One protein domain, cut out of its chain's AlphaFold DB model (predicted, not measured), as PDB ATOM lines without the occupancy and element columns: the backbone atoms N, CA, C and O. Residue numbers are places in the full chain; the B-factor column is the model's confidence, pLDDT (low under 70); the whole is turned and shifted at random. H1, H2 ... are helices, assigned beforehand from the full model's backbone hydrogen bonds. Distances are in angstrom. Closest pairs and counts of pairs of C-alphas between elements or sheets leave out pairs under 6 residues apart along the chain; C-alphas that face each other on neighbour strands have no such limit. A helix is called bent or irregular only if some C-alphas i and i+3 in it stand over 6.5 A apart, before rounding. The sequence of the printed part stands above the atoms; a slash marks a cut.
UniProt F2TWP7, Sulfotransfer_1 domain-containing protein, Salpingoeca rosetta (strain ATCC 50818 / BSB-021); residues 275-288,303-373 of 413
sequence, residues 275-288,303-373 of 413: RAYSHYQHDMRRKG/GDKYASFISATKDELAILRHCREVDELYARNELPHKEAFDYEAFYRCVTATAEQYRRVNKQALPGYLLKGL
ATOM      1  N   ARG A 275     -42.020  46.220  32.607       96.12
ATOM      2  CA  ARG A 275     -42.788  46.398  31.371       96.12
ATOM      3  C   ARG A 275     -43.753  45.234  31.134       96.12
ATOM      4  O   ARG A 275     -44.927  45.478  30.845       96.12
ATOM      5  N   ALA A 276     -43.282  43.993  31.282       95.50
ATOM      6  CA  ALA A 276     -44.088  42.781  31.152       95.50
ATOM      7  C   ALA A 276     -45.269  42.785  32.128       95.50
ATOM      8  O   ALA A 276     -46.419  42.617  31.716       95.50
ATOM      9  N   TYR A 277     -45.001  43.085  33.399       92.62
ATOM     10  CA  TYR A 277     -46.031  43.179  34.427       92.62
ATOM     11  C   TYR A 277     -47.034  44.304  34.136       92.62
ATOM     12  O   TYR A 277     -48.246  44.119  34.252       92.62
ATOM     13  N   SER A 278     -46.566  45.462  33.657       92.06
ATOM     14  CA  SER A 278     -47.454  46.552  33.233       92.06
ATOM     15  C   SER A 278     -48.347  46.165  32.045       92.06
ATOM     16  O   SER A 278     -49.497  46.613  31.970       92.06
ATOM     17  N   HIS A 279     -47.845  45.339  31.120       93.56
ATOM     18  CA  HIS A 279     -48.623  44.809  29.997       93.56
ATOM     19  C   HIS A 279     -49.683  43.823  30.474       93.56
ATOM     20  O   HIS A 279     -50.856  44.004  30.156       93.56
ATOM     21  N   TYR A 280     -49.295  42.879  31.328       91.69
ATOM     22  CA  TYR A 280     -50.221  41.961  31.972       91.69
ATOM     23  C   TYR A 280     -51.358  42.711  32.674       91.69
ATOM     24  O   TYR A 280     -52.525  42.527  32.344       91.69
ATOM     25  N   GLN A 281     -51.034  43.653  33.564       88.25
ATOM     26  CA  GLN A 281     -52.044  44.439  34.271       88.25
ATOM     27  C   GLN A 281     -52.951  45.246  33.329       88.25
ATOM     28  O   GLN A 281     -54.127  45.458  33.628       88.25
ATOM     29  N   HIS A 282     -52.414  45.741  32.211       88.81
ATOM     30  CA  HIS A 282     -53.210  46.432  31.200       88.81
ATOM     31  C   HIS A 282     -54.243  45.502  30.566       88.81
ATOM     32  O   HIS A 282     -55.411  45.876  30.478       88.81
ATOM     33  N   ASP A 283     -53.840  44.291  30.193       87.38
ATOM     34  CA  ASP A 283     -54.751  43.292  29.643       87.38
ATOM     35  C   ASP A 283     -55.786  42.845  30.664       87.38
ATOM     36  O   ASP A 283     -56.959  42.730  30.317       87.38
ATOM     37  N   MET A 284     -55.383  42.657  31.924       81.69
ATOM     38  CA  MET A 284     -56.310  42.279  32.990       81.69
ATOM     39  C   MET A 284     -57.373  43.355  33.207       81.69
ATOM     40  O   MET A 284     -58.544  43.033  33.358       81.69
ATOM     41  N   ARG A 285     -57.013  44.644  33.146       80.88
ATOM     42  CA  ARG A 285     -58.000  45.737  33.208       80.88
ATOM     43  C   ARG A 285     -58.907  45.793  31.983       80.88
ATOM     44  O   ARG A 285     -60.061  46.179  32.106       80.88
ATOM     45  N   ARG A 286     -58.393  45.437  30.803       81.38
ATOM     46  CA  ARG A 286     -59.168  45.434  29.552       81.38
ATOM     47  C   ARG A 286     -60.147  44.265  29.462       81.38
ATOM     48  O   ARG A 286     -61.200  44.417  28.855       81.38
ATOM     49  N   LYS A 287     -59.752  43.104  29.992       73.62
ATOM     50  CA  LYS A 287     -60.508  41.842  29.959       73.62
ATOM     51  C   LYS A 287     -61.362  41.627  31.215       73.62
ATOM     52  O   LYS A 287     -62.277  40.813  31.176       73.62
ATOM     53  N   GLY A 288     -61.050  42.319  32.310       64.38
ATOM     54  CA  GLY A 288     -61.762  42.221  33.581       64.38
ATOM     55  C   GLY A 288     -63.172  42.831  33.548       64.38
ATOM     56  O   GLY A 288     -63.535  43.501  32.576       64.38
ATOM     57  N   GLY A 303     -57.477  37.052  41.990       54.31
ATOM     58  CA  GLY A 303     -56.515  36.367  42.871       54.31
ATOM     59  C   GLY A 303     -55.215  37.148  43.135       54.31
ATOM     60  O   GLY A 303     -55.099  38.327  42.785       54.31
ATOM     61  N   ASP A 304     -54.215  36.484  43.732       61.94
ATOM     62  CA  ASP A 304     -52.864  37.046  43.880       61.94
ATOM     63  C   ASP A 304     -52.306  37.425  42.500       61.94
ATOM     64  O   ASP A 304     -51.980  36.573  41.665       61.94
ATOM     65  N   LYS A 305     -52.203  38.739  42.274       66.88
ATOM     66  CA  LYS A 305     -51.800  39.351  41.002       66.88
ATOM     67  C   LYS A 305     -50.416  38.896  40.540       66.88
ATOM     68  O   LYS A 305     -50.112  39.029  39.354       66.88
ATOM     69  N   TYR A 306     -49.561  38.437  41.454       69.00
ATOM     70  CA  TYR A 306     -48.236  37.925  41.122       69.00
ATOM     71  C   TYR A 306     -48.293  36.460  40.696       69.00
ATOM     72  O   TYR A 306     -47.740  36.120  39.649       69.00
ATOM     73  N   ALA A 307     -49.022  35.613  41.426       70.38
ATOM     74  CA  ALA A 307     -49.226  34.216  41.044       70.38
ATOM     75  C   ALA A 307     -49.891  34.096  39.659       70.38
ATOM     76  O   ALA A 307     -49.475  33.295  38.817       70.38
ATOM     77  N   SER A 308     -50.873  34.954  39.377       80.62
ATOM     78  CA  SER A 308     -51.549  35.000  38.080       80.62
ATOM     79  C   SER A 308     -50.645  35.514  36.951       80.62
ATOM     80  O   SER A 308     -50.748  35.030  35.824       80.62
ATOM     81  N   PHE A 309     -49.720  36.440  37.232       86.06
ATOM     82  CA  PHE A 309     -48.715  36.891  36.265       86.06
ATOM     83  C   PHE A 309     -47.690  35.798  35.936       86.06
ATOM     84  O   PHE A 309     -47.383  35.581  34.763       86.06
ATOM     85  N   ILE A 310     -47.201  35.069  36.945       87.44
ATOM     86  CA  ILE A 310     -46.293  33.928  36.745       87.44
ATOM     87  C   ILE A 310     -46.981  32.865  35.884       87.44
ATOM     88  O   ILE A 310     -46.421  32.411  34.889       87.44
ATOM     89  N   SER A 311     -48.233  32.528  36.202       87.06
ATOM     90  CA  SER A 311     -49.027  31.587  35.406       87.06
ATOM     91  C   SER A 311     -49.223  32.067  33.963       87.06
ATOM     92  O   SER A 311     -49.012  31.308  33.019       87.06
ATOM     93  N   ALA A 312     -49.539  33.352  33.767       87.69
ATOM     94  CA  ALA A 312     -49.743  33.935  32.442       87.69
ATOM     95  C   ALA A 312     -48.461  34.015  31.593       87.69
ATOM     96  O   ALA A 312     -48.547  34.147  30.375       87.69
ATOM     97  N   THR A 313     -47.282  33.953  32.214       92.88
ATOM     98  CA  THR A 313     -45.978  34.035  31.536       92.88
ATOM     99  C   THR A 313     -45.247  32.697  31.456       92.88
ATOM    100  O   THR A 313     -44.164  32.640  30.878       92.88
ATOM    101  N   LYS A 314     -45.833  31.615  31.986       92.62
ATOM    102  CA  LYS A 314     -45.176  30.309  32.146       92.62
ATOM    103  C   LYS A 314     -44.569  29.766  30.846       92.62
ATOM    104  O   LYS A 314     -43.430  29.308  30.857       92.62
ATOM    105  N   ASP A 315     -45.290  29.877  29.729       93.38
ATOM    106  CA  ASP A 315     -44.863  29.314  28.444       93.38
ATOM    107  C   ASP A 315     -43.734  30.154  27.830       93.38
ATOM    108  O   ASP A 315     -42.749  29.625  27.323       93.38
ATOM    109  N   GLU A 316     -43.824  31.483  27.943       94.94
ATOM    110  CA  GLU A 316     -42.752  32.385  27.509       94.94
ATOM    111  C   GLU A 316     -41.491  32.199  28.354       94.94
ATOM    112  O   GLU A 316     -40.385  32.203  27.821       94.94
ATOM    113  N   LEU A 317     -41.649  31.992  29.662       94.31
ATOM    114  CA  LEU A 317     -40.538  31.713  30.564       94.31
ATOM    115  C   LEU A 317     -39.883  30.365  30.246       94.31
ATOM    116  O   LEU A 317     -38.659  30.271  30.285       94.31
ATOM    117  N   ALA A 318     -40.669  29.342  29.896       93.88
ATOM    118  CA  ALA A 318     -40.149  28.051  29.453       93.88
ATOM    119  C   ALA A 318     -39.312  28.188  28.170       93.88
ATOM    120  O   ALA A 318     -38.216  27.637  28.101       93.88
ATOM    121  N   ILE A 319     -39.770  28.988  27.200       94.38
ATOM    122  CA  ILE A 319     -39.006  29.293  25.977       94.38
ATOM    123  C   ILE A 319     -37.680  29.990  26.314       94.38
ATOM    124  O   ILE A 319     -36.629  29.595  25.815       94.38
ATOM    125  N   LEU A 320     -37.715  31.014  27.175       93.12
ATOM    126  CA  LEU A 320     -36.511  31.750  27.576       93.12
ATOM    127  C   LEU A 320     -35.500  30.850  28.296       93.12
ATOM    128  O   LEU A 320     -34.308  30.938  28.012       93.12
ATOM    129  N   ARG A 321     -35.972  29.981  29.197       92.62
ATOM    130  CA  ARG A 321     -35.131  29.006  29.907       92.62
ATOM    131  C   ARG A 321     -34.506  28.006  28.946       92.62
ATOM    132  O   ARG A 321     -33.293  27.855  28.969       92.62
ATOM    133  N   HIS A 322     -35.298  27.429  28.046       91.44
ATOM    134  CA  HIS A 322     -34.794  26.498  27.040       91.44
ATOM    135  C   HIS A 322     -33.674  27.121  26.195       91.44
ATOM    136  O   HIS A 322     -32.603  26.543  26.056       91.44
ATOM    137  N   CYS A 323     -33.874  28.337  25.683       90.56
ATOM    138  CA  CYS A 323     -32.844  29.000  24.883       90.56
ATOM    139  C   CYS A 323     -31.616  29.426  25.694       90.56
ATOM    140  O   CYS A 323     -30.522  29.504  25.141       90.56
ATOM    141  N   ARG A 324     -31.778  29.687  26.996       86.62
ATOM    142  CA  ARG A 324     -30.653  29.942  27.895       86.62
ATOM    143  C   ARG A 324     -29.845  28.670  28.152       86.62
ATOM    144  O   ARG A 324     -28.626  28.725  28.105       86.62
ATOM    145  N   GLU A 325     -30.511  27.541  28.363       85.56
ATOM    146  CA  GLU A 325     -29.864  26.234  28.525       85.56
ATOM    147  C   GLU A 325     -29.087  25.836  27.266       85.56
ATOM    148  O   GLU A 325     -27.954  25.373  27.367       85.56
ATOM    149  N   VAL A 326     -29.663  26.066  26.081       78.94
ATOM    150  CA  VAL A 326     -28.981  25.847  24.797       78.94
ATOM    151  C   VAL A 326     -27.693  26.671  24.722       78.94
ATOM    152  O   VAL A 326     -26.641  26.121  24.405       78.94
ATOM    153  N   ASP A 327     -27.741  27.960  25.064       75.50
ATOM    154  CA  ASP A 327     -26.556  28.829  25.106       75.50
ATOM    155  C   ASP A 327     -25.508  28.357  26.137       75.50
ATOM    156  O   ASP A 327     -24.316  28.294  25.840       75.50
ATOM    157  N   GLU A 328     -25.938  27.912  27.319       74.44
ATOM    158  CA  GLU A 328     -25.046  27.371  28.353       74.44
ATOM    159  C   GLU A 328     -24.394  26.035  27.959       74.44
ATOM    160  O   GLU A 328     -23.302  25.716  28.436       74.44
ATOM    161  N   LEU A 329     -25.029  25.238  27.096       69.62
ATOM    162  CA  LEU A 329     -24.415  24.045  26.502       69.62
ATOM    163  C   LEU A 329     -23.338  24.424  25.471       69.62
ATOM    164  O   LEU A 329     -22.256  23.837  25.488       69.62
ATOM    165  N   TYR A 330     -23.576  25.456  24.650       66.00
ATOM    166  CA  TYR A 330     -22.549  26.014  23.755       66.00
ATOM    167  C   TYR A 330     -21.336  26.556  24.531       66.00
ATOM    168  O   TYR A 330     -20.195  26.347  24.125       66.00
ATOM    169  N   ALA A 331     -21.559  27.219  25.672       65.44
ATOM    170  CA  ALA A 331     -20.479  27.751  26.505       65.44
ATOM    171  C   ALA A 331     -19.630  26.646  27.172       65.44
ATOM    172  O   ALA A 331     -18.423  26.813  27.348       65.44
ATOM    173  N   ARG A 332     -20.242  25.499  27.508       67.94
ATOM    174  CA  ARG A 332     -19.611  24.361  28.208       67.94
ATOM    175  C   ARG A 332     -18.843  23.381  27.320       67.94
ATOM    176  O   ARG A 332     -18.428  22.339  27.817       67.94
ATOM    177  N   ASN A 333     -18.551  23.747  26.070       57.94
ATOM    178  CA  ASN A 333     -17.621  23.012  25.207       57.94
ATOM    179  C   ASN A 333     -18.152  21.702  24.588       57.94
ATOM    180  O   ASN A 333     -17.371  20.894  24.091       57.94
ATOM    181  N   GLU A 334     -19.471  21.481  24.582       57.41
ATOM    182  CA  GLU A 334     -20.092  20.353  23.860       57.41
ATOM    183  C   GLU A 334     -20.307  20.661  22.356       57.41
ATOM    184  O   GLU A 334     -20.630  19.772  21.570       57.41
ATOM    185  N   LEU A 335     -20.078  21.918  21.945       53.66
ATOM    186  CA  LEU A 335     -20.064  22.477  20.582       53.66
ATOM    187  C   LEU A 335     -19.000  23.612  20.544       53.66
ATOM    188  O   LEU A 335     -18.688  24.149  21.608       53.66
ATOM    189  N   PRO A 336     -18.399  23.985  19.389       51.88
ATOM    190  CA  PRO A 336     -17.221  24.866  19.344       51.88
ATOM    191  C   PRO A 336     -17.434  26.210  20.070       51.88
ATOM    192  O   PRO A 336     -18.373  26.947  19.771       51.88
ATOM    193  N   HIS A 337     -16.540  26.489  21.026       48.88
ATOM    194  CA  HIS A 337     -16.590  27.548  22.041       48.88
ATOM    195  C   HIS A 337     -16.904  28.979  21.564       48.88
ATOM    196  O   HIS A 337     -16.376  29.458  20.557       48.88
ATOM    197  N   LYS A 338     -17.603  29.731  22.432       55.03
ATOM    198  CA  LYS A 338     -17.508  31.197  22.551       55.03
ATOM    199  C   LYS A 338     -17.333  31.608  24.018       55.03
ATOM    200  O   LYS A 338     -18.057  31.129  24.882       55.03
ATOM    201  N   GLU A 339     -16.408  32.535  24.279       58.75
ATOM    202  CA  GLU A 339     -16.106  33.091  25.615       58.75
ATOM    203  C   GLU A 339     -17.156  34.103  26.129       58.75
ATOM    204  O   GLU A 339     -17.116  34.501  27.291       58.75
ATOM    205  N   ALA A 340     -18.107  34.532  25.289       69.25
ATOM    206  CA  ALA A 340     -19.115  35.541  25.622       69.25
ATOM    207  C   ALA A 340     -20.526  35.104  25.202       69.25
ATOM    208  O   ALA A 340     -20.691  34.459  24.166       69.25
ATOM    209  N   PHE A 341     -21.537  35.515  25.983       73.38
ATOM    210  CA  PHE A 341     -22.954  35.277  25.686       73.38
ATOM    211  C   PHE A 341     -23.314  35.807  24.293       73.38
ATOM    212  O   PHE A 341     -23.185  37.006  24.018       73.38
ATOM    213  N   ASP A 342     -23.794  34.928  23.415       79.50
ATOM    214  CA  ASP A 342     -24.173  35.307  22.059       79.50
ATOM    215  C   ASP A 342     -25.640  35.753  22.035       79.50
ATOM    216  O   ASP A 342     -26.562  34.979  21.771       79.50
ATOM    217  N   TYR A 343     -25.860  37.046  22.293       81.12
ATOM    218  CA  TYR A 343     -27.198  37.647  22.275       81.12
ATOM    219  C   TYR A 343     -27.951  37.426  20.955       81.12
ATOM    220  O   TYR A 343     -29.179  37.342  20.966       81.12
ATOM    221  N   GLU A 344     -27.244  37.334  19.826       81.88
ATOM    222  CA  GLU A 344     -27.866  37.080  18.525       81.88
ATOM    223  C   GLU A 344     -28.305  35.623  18.400       81.88
ATOM    224  O   GLU A 344     -29.429  35.352  17.977       81.88
ATOM    225  N   ALA A 345     -27.456  34.673  18.801       83.44
ATOM    226  CA  ALA A 345     -27.833  33.263  18.840       83.44
ATOM    227  C   ALA A 345     -29.011  33.024  19.792       83.44
ATOM    228  O   ALA A 345     -29.983  32.372  19.404       83.44
ATOM    229  N   PHE A 346     -28.980  33.627  20.983       87.31
ATOM    230  CA  PHE A 346     -30.080  33.561  21.939       87.31
ATOM    231  C   PHE A 346     -31.378  34.140  21.364       87.31
ATOM    232  O   PHE A 346     -32.422  33.490  21.413       87.31
ATOM    233  N   TYR A 347     -31.334  35.335  20.765       87.06
ATOM    234  CA  TYR A 347     -32.521  35.960  20.176       87.06
ATOM    235  C   TYR A 347     -33.091  35.145  19.003       87.06
ATOM    236  O   TYR A 347     -34.313  34.988  18.895       87.06
ATOM    237  N   ARG A 348     -32.225  34.574  18.151       86.88
ATOM    238  CA  ARG A 348     -32.636  33.656  17.077       86.88
ATOM    239  C   ARG A 348     -33.296  32.399  17.632       86.88
ATOM    240  O   ARG A 348     -34.358  32.032  17.134       86.88
ATOM    241  N   CYS A 349     -32.718  31.790  18.671       90.62
ATOM    242  CA  CYS A 349     -33.321  30.649  19.359       90.62
ATOM    243  C   CYS A 349     -34.721  31.009  19.854       90.62
ATOM    244  O   CYS A 349     -35.692  30.372  19.461       90.62
ATOM    245  N   VAL A 350     -34.853  32.090  20.630       92.19
ATOM    246  CA  VAL A 350     -36.142  32.481  21.216       92.19
ATOM    247  C   VAL A 350     -37.192  32.737  20.137       92.19
ATOM    248  O   VAL A 350     -38.334  32.303  20.278       92.19
ATOM    249  N   THR A 351     -36.816  33.408  19.046       89.31
ATOM    250  CA  THR A 351     -37.726  33.682  17.924       89.31
ATOM    251  C   THR A 351     -38.195  32.384  17.264       89.31
ATOM    252  O   THR A 351     -39.401  32.176  17.122       89.31
ATOM    253  N   ALA A 352     -37.266  31.481  16.935       91.62
ATOM    254  CA  ALA A 352     -37.575  30.199  16.305       91.62
ATOM    255  C   ALA A 352     -38.425  29.295  17.214       91.62
ATOM    256  O   ALA A 352     -39.444  28.755  16.780       91.62
ATOM    257  N   THR A 353     -38.067  29.182  18.496       93.44
ATOM    258  CA  THR A 353     -38.813  28.389  19.479       93.44
ATOM    259  C   THR A 353     -40.205  28.970  19.718       93.44
ATOM    260  O   THR A 353     -41.176  28.219  19.777       93.44
ATOM    261  N   ALA A 354     -40.355  30.298  19.792       92.19
ATOM    262  CA  ALA A 354     -41.663  30.935  19.929       92.19
ATOM    263  C   ALA A 354     -42.555  30.712  18.697       92.19
ATOM    264  O   ALA A 354     -43.759  30.497  18.837       92.19
ATOM    265  N   GLU A 355     -41.997  30.738  17.485       91.44
ATOM    266  CA  GLU A 355     -42.736  30.384  16.270       91.44
ATOM    267  C   GLU A 355     -43.160  28.919  16.253       91.44
ATOM    268  O   GLU A 355     -44.326  28.620  15.986       91.44
ATOM    269  N   GLN A 356     -42.242  28.008  16.572       92.25
ATOM    270  CA  GLN A 356     -42.540  26.585  16.669       92.25
ATOM    271  C   GLN A 356     -43.631  26.325  17.714       92.25
ATOM    272  O   GLN A 356     -44.587  25.608  17.423       92.25
ATOM    273  N   TYR A 357     -43.552  26.971  18.881       92.94
ATOM    274  CA  TYR A 357     -44.571  26.888  19.925       92.94
ATOM    275  C   TYR A 357     -45.956  27.279  19.399       92.94
ATOM    276  O   TYR A 357     -46.920  26.543  19.615       92.94
ATOM    277  N   ARG A 358     -46.063  28.402  18.673       91.12
ATOM    278  CA  ARG A 358     -47.332  28.855  18.077       91.12
ATOM    279  C   ARG A 358     -47.883  27.849  17.066       91.12
ATOM    280  O   ARG A 358     -49.087  27.607  17.062       91.12
ATOM    281  N   ARG A 359     -47.020  27.258  16.227       90.94
ATOM    282  CA  ARG A 359     -47.421  26.254  15.224       90.94
ATOM    283  C   ARG A 359     -47.937  24.972  15.880       90.94
ATOM    284  O   ARG A 359     -49.001  24.494  15.503       90.94
ATOM    285  N   VAL A 360     -47.206  24.443  16.862       91.25
ATOM    286  CA  VAL A 360     -47.519  23.162  17.520       91.25
ATOM    287  C   VAL A 360     -48.762  23.273  18.399       91.25
ATOM    288  O   VAL A 360     -49.667  22.453  18.288       91.25
ATOM    289  N   ASN A 361     -48.840  24.306  19.238       87.88
ATOM    290  CA  ASN A 361     -49.925  24.440  20.214       87.88
ATOM    291  C   ASN A 361     -51.168  25.138  19.645       87.88
ATOM    292  O   ASN A 361     -52.177  25.240  20.336       87.88
ATOM    293  N   LYS A 362     -51.096  25.666  18.411       86.38
ATOM    294  CA  LYS A 362     -52.143  26.507  17.795       86.38
ATOM    295  C   LYS A 362     -52.605  27.652  18.712       86.38
ATOM    296  O   LYS A 362     -53.745  28.102  18.634       86.38
ATOM    297  N   GLN A 363     -51.715  28.128  19.583       80.44
ATOM    298  CA  GLN A 363     -52.006  29.124  20.607       80.44
ATOM    299  C   GLN A 363     -51.085  30.334  20.447       80.44
ATOM    300  O   GLN A 363     -49.880  30.208  20.222       80.44
ATOM    301  N   ALA A 364     -51.658  31.528  20.598       81.94
ATOM    302  CA  ALA A 364     -50.886  32.758  20.666       81.94
ATOM    303  C   ALA A 364     -50.186  32.885  22.027       81.94
ATOM    304  O   ALA A 364     -50.799  32.694  23.079       81.94
ATOM    305  N   LEU A 365     -48.911  33.269  22.001       87.75
ATOM    306  CA  LEU A 365     -48.202  33.719  23.197       87.75
ATOM    307  C   LEU A 365     -48.658  35.144  23.551       87.75
ATOM    308  O   LEU A 365     -48.825  35.961  22.641       87.75
ATOM    309  N   PRO A 366     -48.842  35.469  24.842       87.31
ATOM    310  CA  PRO A 366     -49.354  36.775  25.259       87.31
ATOM    311  C   PRO A 366     -48.407  37.950  24.951       87.31
ATOM    312  O   PRO A 366     -48.842  39.097  24.869       87.31
ATOM    313  N   GLY A 367     -47.112  37.701  24.757       90.62
ATOM    314  CA  GLY A 367     -46.107  38.723  24.482       90.62
ATOM    315  C   GLY A 367     -45.732  39.545  25.717       90.62
ATOM    316  O   GLY A 367     -45.416  40.733  25.597       90.62
ATOM    317  N   TYR A 368     -45.794  38.984  26.925       94.25
ATOM    318  CA  TYR A 368     -45.435  39.725  28.135       94.25
ATOM    319  C   TYR A 368     -43.921  39.752  28.337       94.25
ATOM    320  O   TYR A 368     -43.356  40.823  28.522       94.25
ATOM    321  N   LEU A 369     -43.228  38.630  28.237       94.81
ATOM    322  CA  LEU A 369     -41.775  38.581  28.385       94.81
ATOM    323  C   LEU A 369     -41.071  38.833  27.051       94.81
ATOM    324  O   LEU A 369     -40.158  39.652  26.985       94.81
ATOM    325  N   LEU A 370     -41.539  38.207  25.967       92.75
ATOM    326  CA  LEU A 370     -40.827  38.220  24.680       92.75
ATOM    327  C   LEU A 370     -40.695  39.624  24.068       92.75
ATOM    328  O   LEU A 370     -39.660  39.961  23.504       92.75
ATOM    329  N   LYS A 371     -41.699  40.487  24.256       91.81
ATOM    330  CA  LYS A 371     -41.650  41.903  23.840       91.81
ATOM    331  C   LYS A 371     -40.650  42.754  24.645       91.81
ATOM    332  O   LYS A 371     -40.350  43.879  24.265       91.81
ATOM    333  N   GLY A 372     -40.160  42.247  25.778       93.12
ATOM    334  CA  GLY A 372     -39.095  42.867  26.572       93.12
ATOM    335  C   GLY A 372     -37.682  42.549  26.068       93.12
ATOM    336  O   GLY A 372     -36.718  43.097  26.597       93.12
ATOM    337  N   LEU A 373     -37.532  41.691  25.052       92.25
ATOM    338  CA  LEU A 373     -36.236  41.371  24.447       92.25
ATOM    339  C   LEU A 373     -35.818  42.456  23.450       92.25
ATOM    340  O   LEU A 373     -35.935  42.301  22.235       92.25
TER     341      LEU A 373
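Overview. This is residues 275 to 288 and 303 to 373 of the 413 residues of the protein "Sulfotransfer_1 domain-containing protein" of Salpingoeca rosetta (strain ATCC 50818 / BSB-021) (UniProt F2TWP7). A long helix, H2, is sharply bent; its long arm H2b and the helix H3 make a splayed hairpin, while its short arm H2a turns off toward H1, which lies near it at one end of the long axis. The far end of H3 sticks out with residues 358 to 363, and the last stretch folds back from there toward the first residues of H1. The printed part has 85 residues, with three named helices in the order H1, H2, H3 and no named strand: an all-helix domain. It is loose, with a radius of gyration of the C-alphas of 15.2 A, and its C-alphas span 50 by 25 by 18 A.

Arrangement. Begin with the longest helix, H2, residues 305 to 331. By its hydrogen bonds it was assigned as one helix, but it is bent: C-alphas 312 and 315 are 7.8 A apart. Its arms are H2a, residues 305 to 312, and H2b, residues 315 to 331; they stand at a steep tilt of 67 degrees, only just short of about perpendicular. Look next at H3, residues 343 to 361, which touches H2b; their closest C-alphas, those of Cys 323 and Cys 349, are 5.8 A apart. The two form a helical hairpin, running opposite ways at a steep tilt of 42 degrees. At the other arm, look for H1, residues 275 to 287: it is close to H2a but not clearly touching, and their closest C-alphas, those of Tyr 280 and Phe 309, are 6.8 A apart. Their lines are about perpendicular, at 87 degrees. H1 is apart from H2b and from H3, and H2a is apart from H3. In H1, H2a, H2b and H3 every O i to N i+4 pair is within hydrogen-bond range.

Along the chain. Find C-alpha 315 at (-44.863, 29.314, 28.444); from there H2b runs 24.5 A to C-alpha 331 at (-20.479, 27.751, 26.505). H2a measures 10.3 A. H3 runs 26.4 A and ends at C-alpha 361, at (-49.925, 24.440, 20.214). H1 begins at C-alpha 275, at (-42.788, 46.398, 31.371), and runs 18.4 A.

Size, cuts and confidence. The outline is only just a rod, and the two C-alphas farthest apart, those of Gly 288 and Pro 336, are 49.9 A apart. Residues 289 to 302 are not printed; across this cut, on the link from H1 to H2, C-alphas 288 and 303 are 12.2 A apart. The link from H2 to H3, 11 residues, is long. Residues 362 to 373 hold no named element. Mean pLDDT of the printed part is 82.7, and it is under 70 at residue 288, residues 303 to 306 and residues 329 to 340.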